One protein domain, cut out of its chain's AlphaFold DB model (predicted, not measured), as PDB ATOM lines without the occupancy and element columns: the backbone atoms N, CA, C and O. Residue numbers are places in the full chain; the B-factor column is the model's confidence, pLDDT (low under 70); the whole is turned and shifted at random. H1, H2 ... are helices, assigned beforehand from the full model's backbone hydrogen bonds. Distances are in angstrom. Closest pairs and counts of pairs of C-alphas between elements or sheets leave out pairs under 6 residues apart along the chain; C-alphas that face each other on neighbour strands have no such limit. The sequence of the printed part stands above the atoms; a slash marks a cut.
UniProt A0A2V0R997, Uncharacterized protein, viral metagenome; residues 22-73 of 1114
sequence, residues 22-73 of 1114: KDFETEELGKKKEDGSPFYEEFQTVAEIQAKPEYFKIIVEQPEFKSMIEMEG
ATOM      1  N   LYS A  22     -35.884 -36.368  17.935       78.75
ATOM      2  CA  LYS A  22     -35.978 -35.656  16.651       78.75
ATOM      3  C   LYS A  22     -35.806 -34.154  16.819       78.75
ATOM      4  O   LYS A  22     -35.020 -33.568  16.083       78.75
ATOM      5  N   ASP A  23     -36.496 -33.553  17.786       79.06
ATOM      6  CA  ASP A  23     -36.405 -32.112  18.026       79.06
ATOM      7  C   ASP A  23     -34.983 -31.730  18.453       79.06
ATOM      8  O   ASP A  23     -34.422 -30.774  17.924       79.06
ATOM      9  N   PHE A  24     -34.351 -32.535  19.312       86.12
ATOM     10  CA  PHE A  24     -32.960 -32.352  19.728       86.12
ATOM     11  C   PHE A  24     -31.963 -32.485  18.564       86.12
ATOM     12  O   PHE A  24     -31.042 -31.675  18.435       86.12
ATOM     13  N   GLU A  25     -32.154 -33.461  17.674       83.81
ATOM     14  CA  GLU A  25     -31.325 -33.621  16.477       83.81
ATOM     15  C   GLU A  25     -31.437 -32.411  15.542       83.81
ATOM     16  O   GLU A  25     -30.425 -31.928  15.038       83.81
ATOM     17  N   THR A  26     -32.636 -31.859  15.345       79.44
ATOM     18  CA  THR A  26     -32.819 -30.676  14.487       79.44
ATOM     19  C   THR A  26     -32.397 -29.358  15.131       79.44
ATOM     20  O   THR A  26     -31.802 -28.521  14.451       79.44
ATOM     21  N   GLU A  27     -32.709 -29.140  16.409       78.44
ATOM     22  CA  GLU A  27     -32.548 -27.839  17.070       78.44
ATOM     23  C   GLU A  27     -31.186 -27.672  17.742       78.44
ATOM     24  O   GLU A  27     -30.645 -26.564  17.755       78.44
ATOM     25  N   GLU A  28     -30.616 -28.751  18.283       82.06
ATOM     26  CA  GLU A  28     -29.308 -28.735  18.938       82.06
ATOM     27  C   GLU A  28     -28.222 -29.310  18.031       82.06
ATOM     28  O   GLU A  28     -27.278 -28.591  17.699       82.06
ATOM     29  N   LEU A  29     -28.349 -30.561  17.574       81.44
ATOM     30  CA  LEU A  29     -27.302 -31.193  16.753       81.44
ATOM     31  C   LEU A  29     -27.221 -30.603  15.335       81.44
ATOM     32  O   LEU A  29     -26.141 -30.541  14.749       81.44
ATOM     33  N   GLY A  30     -28.337 -30.079  14.825       74.25
ATOM     34  CA  GLY A  30     -28.456 -29.408  13.531       74.25
ATOM     35  C   GLY A  30     -27.955 -27.959  13.499       74.25
ATOM     36  O   GLY A  30     -28.004 -27.327  12.436       74.25
ATOM     37  N   LYS A  31     -27.464 -27.409  14.623       78.00
ATOM     38  CA  LYS A  31     -26.903 -26.048  14.667       78.00
ATOM     39  C   LYS A  31     -25.751 -25.910  13.675       78.00
ATOM     40  O   LYS A  31     -24.899 -26.788  13.560       78.00
ATOM     41  N   LYS A  32     -25.696 -24.771  12.983       76.62
ATOM     42  CA  LYS A  32     -24.609 -24.423  12.059       76.62
ATOM     43  C   LYS A  32     -23.814 -23.235  12.586       76.62
ATOM     44  O   LYS A  32     -24.383 -22.324  13.184       76.62
ATOM     45  N   LYS A  33     -22.501 -23.251  12.359       75.44
ATOM     46  CA  LYS A  33     -21.613 -22.101  12.574       75.44
ATOM     47  C   LYS A  33     -21.944 -21.005  11.550       75.44
ATOM     48  O   LYS A  33     -22.636 -21.252  10.562       75.44
ATOM     49  N   GLU A  34     -21.444 -19.788  11.771       66.25
ATOM     50  CA  GLU A  34     -21.694 -18.628  10.890       66.25
ATOM     51  C   GLU A  34     -21.256 -18.856   9.426       66.25
ATOM     52  O   GLU A  34     -21.755 -18.195   8.518       66.25
ATOM     53  N   ASP A  35     -20.370 -19.824   9.182       64.44
ATOM     54  CA  ASP A  35     -19.886 -20.242   7.862       64.44
ATOM     55  C   ASP A  35     -20.742 -21.338   7.186       64.44
ATOM     56  O   ASP A  35     -20.435 -21.772   6.076       64.44
ATOM     57  N   GLY A  36     -21.832 -21.779   7.824       62.72
ATOM     58  CA  GLY A  36     -22.750 -22.792   7.299       62.72
ATOM     59  C   GLY A  36     -22.317 -24.248   7.533       62.72
ATOM     60  O   GLY A  36     -23.049 -25.156   7.123       62.72
ATOM     61  N   SER A  37     -21.180 -24.481   8.199       69.38
ATOM     62  CA  SER A  37     -20.732 -25.814   8.630       69.38
ATOM     63  C   SER A  37     -21.468 -26.284   9.902       69.38
ATOM     64  O   SER A  37     -21.926 -25.445  10.682       69.38
ATOM     65  N   PRO A  38     -21.652 -27.601  10.127       71.88
ATOM     66  CA  PRO A  38     -22.296 -28.107  11.340       71.88
ATOM     67  C   PRO A  38     -21.484 -27.752  12.596       71.88
ATOM     68  O   PRO A  38     -20.254 -27.771  12.600       71.88
ATOM     69  N   PHE A  39     -22.183 -27.392  13.672       75.12
ATOM     70  CA  PHE A  39     -21.582 -26.981  14.942       75.12
ATOM     71  C   PHE A  39     -20.883 -28.151  15.648       75.12
ATOM     72  O   PHE A  39     -19.835 -27.950  16.266       75.12
ATOM     73  N   TYR A  40     -21.423 -29.363  15.490       80.31
ATOM     74  CA  TYR A  40     -20.831 -30.624  15.930       80.31
ATOM     75  C   TYR A  40     -20.337 -31.407  14.705       80.31
ATOM     76  O   TYR A  40     -21.111 -31.749  13.815       80.31
ATOM     77  N   GLU A  41     -19.027 -31.648  14.629       70.62
ATOM     78  CA  GLU A  41     -18.393 -32.290  13.463       70.62
ATOM     79  C   GLU A  41     -18.263 -33.815  13.620       70.62
ATOM     80  O   GLU A  41     -18.206 -34.529  12.623       70.62
ATOM     81  N   GLU A  42     -18.233 -34.322  14.859       74.88
ATOM     82  CA  GLU A  42     -17.972 -35.739  15.171       74.88
ATOM     83  C   GLU A  42     -19.235 -36.614  15.242       74.88
ATOM     84  O   GLU A  42     -19.128 -37.840  15.231       74.88
ATOM     85  N   PHE A  43     -20.414 -35.995  15.328       81.31
ATOM     86  CA  PHE A  43     -21.719 -36.656  15.366       81.31
ATOM     87  C   PHE A  43     -22.807 -35.676  14.926       81.31
ATOM     88  O   PHE A  43     -22.713 -34.474  15.181       81.31
ATOM     89  N   GLN A  44     -23.848 -36.193  14.285       77.31
ATOM     90  CA  GLN A  44     -25.017 -35.418  13.855       77.31
ATOM     91  C   GLN A  44     -26.339 -36.029  14.322       77.31
ATOM     92  O   GLN A  44     -27.373 -35.372  14.238       77.31
ATOM     93  N   THR A  45     -26.305 -37.258  14.844       81.62
ATOM     94  CA  THR A  45     -27.486 -37.957  15.362       81.62
ATOM     95  C   THR A  45     -27.233 -38.530  16.751       81.62
ATOM     96  O   THR A  45     -26.099 -38.805  17.149       81.62
ATOM     97  N   VAL A  46     -28.308 -38.752  17.499       83.06
ATOM     98  CA  VAL A  46     -28.283 -39.390  18.820       83.06
ATOM     99  C   VAL A  46     -27.846 -40.857  18.717       83.06
ATOM    100  O   VAL A  46     -27.150 -41.353  19.605       83.06
ATOM    101  N   ALA A  47     -28.157 -41.529  17.605       78.62
ATOM    102  CA  ALA A  47     -27.726 -42.902  17.340       78.62
ATOM    103  C   ALA A  47     -26.192 -43.039  17.239       78.62
ATOM    104  O   ALA A  47     -25.617 -43.996  17.760       78.62
ATOM    105  N   GLU A  48     -25.507 -42.068  16.626       79.25
ATOM    106  CA  GLU A  48     -24.037 -42.047  16.531       79.25
ATOM    107  C   GLU A  48     -23.365 -41.875  17.901       79.25
ATOM    108  O   GLU A  48     -22.322 -42.481  18.161       79.25
ATOM    109  N   ILE A  49     -23.992 -41.102  18.796       82.38
ATOM    110  CA  ILE A  49     -23.541 -40.914  20.181       82.38
ATOM    111  C   ILE A  49     -23.707 -42.221  20.971       82.38
ATOM    112  O   ILE A  49     -22.784 -42.659  21.660       82.38
ATOM    113  N   GLN A  50     -24.861 -42.885  20.839       79.44
ATOM    114  CA  GLN A  50     -25.152 -44.143  21.537       79.44
ATOM    115  C   GLN A  50     -24.320 -45.333  21.040       79.44
ATOM    116  O   GLN A  50     -24.058 -46.252  21.812       79.44
ATOM    117  N   ALA A  51     -23.859 -45.316  19.786       76.69
ATOM    118  CA  ALA A  51     -23.018 -46.374  19.227       76.69
ATOM    119  C   ALA A  51     -21.602 -46.431  19.840       76.69
ATOM    120  O   ALA A  51     -20.920 -47.449  19.712       76.69
ATOM    121  N   LYS A  52     -21.142 -45.354  20.499       81.38
ATOM    122  CA  LYS A  52     -19.817 -45.263  21.144       81.38
ATOM    123  C   LYS A  52     -19.920 -44.679  22.564       81.38
ATOM    124  O   LYS A  52     -19.412 -43.582  22.816       81.38
ATOM    125  N   PRO A  53     -20.541 -45.405  23.512       77.81
ATOM    126  CA  PRO A  53     -20.861 -44.869  24.833       77.81
ATOM    127  C   PRO A  53     -19.619 -44.529  25.668       77.81
ATOM    128  O   PRO A  53     -19.669 -43.593  26.459       77.81
ATOM    129  N   GLU A  54     -18.497 -45.231  25.478       75.88
ATOM    130  CA  GLU A  54     -17.245 -44.944  26.196       75.88
ATOM    131  C   GLU A  54     -16.551 -43.671  25.681       75.88
ATOM    132  O   GLU A  54     -16.095 -42.859  26.482       75.88
ATOM    133  N   TYR A  55     -16.564 -43.416  24.365       80.81
ATOM    134  CA  TYR A  55     -16.001 -42.189  23.779       80.81
ATOM    135  C   TYR A  55     -16.847 -40.948  24.125       80.81
ATOM    136  O   TYR A  55     -16.305 -39.894  24.462       80.81
ATOM    137  N   PHE A  56     -18.183 -41.074  24.103       83.56
ATOM    138  CA  PHE A  56     -19.133 -39.991  24.410       83.56
ATOM    139  C   PHE A  56     -19.705 -40.041  25.834       83.56
ATOM    140  O   PHE A  56     -20.769 -39.470  26.100       83.56
ATOM    141  N   LYS A  57     -18.998 -40.675  26.776       82.12
ATOM    142  CA  LYS A  57     -19.446 -40.880  28.163       82.12
ATOM    143  C   LYS A  57     -19.983 -39.607  28.821       82.12
ATOM    144  O   LYS A  57     -21.017 -39.619  29.480       82.12
ATOM    145  N   ILE A  58     -19.337 -38.474  28.551       80.44
ATOM    146  CA  ILE A  58     -19.686 -37.164  29.111       80.44
ATOM    147  C   ILE A  58     -21.006 -36.560  28.581       80.44
ATOM    148  O   ILE A  58     -21.511 -35.594  29.159       80.44
ATOM    149  N   ILE A  59     -21.533 -37.081  27.468       80.94
ATOM    150  CA  ILE A  59     -22.840 -36.727  26.892       80.94
ATOM    151  C   ILE A  59     -23.891 -37.736  27.370       80.94
ATOM    152  O   ILE A  59     -24.932 -37.335  27.878       80.94
ATOM    153  N   VAL A  60     -23.584 -39.038  27.301       82.06
ATOM    154  CA  VAL A  60     -24.505 -40.125  27.685       82.06
ATOM    155  C   VAL A  60     -24.829 -40.121  29.183       82.06
ATOM    156  O   VAL A  60     -25.921 -40.518  29.584       82.06
ATOM    157  N   GLU A  61     -23.912 -39.664  30.039       81.50
ATOM    158  CA  GLU A  61     -24.154 -39.569  31.483       81.50
ATOM    159  C   GLU A  61     -25.002 -38.356  31.904       81.50
ATOM    160  O   GLU A  61     -25.395 -38.291  33.073       81.50
ATOM    161  N   GLN A  62     -25.330 -37.431  30.991       82.31
ATOM    162  CA  GLN A  62     -26.170 -36.272  31.314       82.31
ATOM    163  C   GLN A  62     -27.604 -36.709  31.655       82.31
ATOM    164  O   GLN A  62     -28.197 -37.490  30.903       82.31
ATOM    165  N   PRO A  63     -28.182 -36.223  32.769       79.06
ATOM    166  CA  PRO A  63     -29.517 -36.629  33.199       79.06
ATOM    167  C   PRO A  63     -30.599 -36.249  32.180       79.06
ATOM    168  O   PRO A  63     -31.526 -37.025  31.968       79.06
ATOM    169  N   GLU A  64     -30.454 -35.117  31.489       80.25
ATOM    170  CA  GLU A  64     -31.377 -34.662  30.445       80.25
ATOM    171  C   GLU A  64     -31.338 -35.577  29.213       80.25
ATOM    172  O   GLU A  64     -32.381 -35.920  28.658       80.25
ATOM    173  N   PHE A  65     -30.145 -36.041  28.824       82.69
ATOM    174  CA  PHE A  65     -29.971 -36.988  27.720       82.69
ATOM    175  C   PHE A  65     -30.543 -38.364  28.068       82.69
ATOM    176  O   PHE A  65     -31.278 -38.931  27.266       82.69
ATOM    177  N   LYS A  66     -30.301 -38.881  29.280       80.56
ATOM    178  CA  LYS A  66     -30.910 -40.142  29.746       80.56
ATOM    179  C   LYS A  66     -32.431 -40.065  29.796       80.56
ATOM    180  O   LYS A  66     -33.087 -40.961  29.282       80.56
ATOM    181  N   SER A  67     -32.973 -38.978  30.342       78.75
ATOM    182  CA  SER A  67     -34.418 -38.761  30.425       78.75
ATOM    183  C   SER A  67     -35.075 -38.699  29.043       78.75
ATOM    184  O   SER A  67     -36.131 -39.296  28.857       78.75
ATOM    185  N   MET A  68     -34.439 -38.048  28.060       85.06
ATOM    186  CA  MET A  68     -34.909 -38.018  26.667       85.06
ATOM    187  C   MET A  68     -34.943 -39.420  26.035       85.06
ATOM    188  O   MET A  68     -35.934 -39.786  25.407       85.06
ATOM    189  N   ILE A  69     -33.895 -40.230  26.237       80.75
ATOM    190  CA  ILE A  69     -33.840 -41.614  25.731       80.75
ATOM    191  C   ILE A  69     -34.858 -42.521  26.436       80.75
ATOM    192  O   ILE A  69     -35.488 -43.360  25.795       80.75
ATOM    193  N   GLU A  70     -35.038 -42.360  27.747       76.06
ATOM    194  CA  GLU A  70     -36.029 -43.103  28.532       76.06
ATOM    195  C   GLU A  70     -37.468 -42.729  28.138       76.06
ATOM    196  O   GLU A  70     -38.327 -43.610  28.100       76.06
ATOM    197  N   MET A  71     -37.723 -41.462  27.779       69.50
ATOM    198  CA  MET A  71     -39.026 -40.985  27.292       69.50
ATOM    199  C   MET A  71     -39.427 -41.594  25.947       69.50
ATOM    200  O   MET A  71     -40.603 -41.900  25.752       69.50
ATOM    201  N   GLU A  72     -38.483 -41.785  25.022       63.34
ATOM    202  CA  GLU A  72     -38.785 -42.396  23.719       63.34
ATOM    203  C   GLU A  72     -38.852 -43.930  23.756       63.34
ATOM    204  O   GLU A  72     -39.369 -44.543  22.820       63.34
ATOM    205  N   GLY A  73     -38.411 -44.548  24.857       45.50
ATOM    206  CA  GLY A  73     -38.355 -45.996  25.018       45.50
ATOM    207  C   GLY A  73     -37.266 -46.617  24.140       45.50
ATOM    208  O   GLY A  73     -37.109 -46.301  22.964       45.50
TER     209      GLY A  73
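Overview. This is residues 22 to 73 of the 1114 residues of an uncharacterized protein of viral metagenome (UniProt A0A2V0R997). Four short helices follow one another round an open curve with few contacts between them, H1 near H2, H2 meeting H3, and H3 near H4. Between H1 and H2 a long loop reaches out and folds back, with its tip near Asp 35 at one end of the longest axis and the end of H4 at the other. The printed part has 52 residues, with helices H1, H2, H3 and H4 in that order and no named strand; its class is all helix. It is only just compact, close to loose, with a radius of gyration of the C-alphas of 11.7 A and spans of 34 by 23 by 15 A.

Arrangement. Start with H1, residues 22 to 29, and look from it to H2, residues 46 to 50: they are close but not clearly touching, and their closest C-alphas, those of Glu 25 and Val 46, are 6.9 A apart. Next, H2 and H3, residues 57 to 60, only just touch, with 3 pairs of C-alphas within 8 A; the closest are those of Gln 50 and Val 60, at 7.4 A. H3 and H4, residues 63 to 72, are close but not clearly touching, with the closest C-alphas, those of Val 60 and Lys 66, 6.7 A apart. H1 is apart from H3 and H4, and H2 is apart from H4. In H2 and H4 every O i to N i+4 pair is within hydrogen-bond range, in H1 3 of 4 are, and H3 is too short for such a pair.

Along the chain. Find C-alpha 22 at (-35.978, -35.656, 16.651); from there H1 runs 9.8 A to C-alpha 29. H2 begins at C-alpha 46, at (-28.283, -39.390, 18.820), and spans 6.3 A; H3 spans 5.1 A. H4, the longest helix, runs 14.5 A from C-alpha 63 to C-alpha 72 at (-38.785, -42.396, 23.719).

Size, cuts and confidence. The two C-alphas farthest apart, those of Asp 35 and Gly 73, are 36.0 A apart. The printed part has no cut. The link from H1 to H2, residues 30 to 45, is long, H2 to H3 is short and H3 to H4 is tight. Mean pLDDT of the printed part is 77.3; look for values under 70 at residues 34 to 37 and 71 to 73.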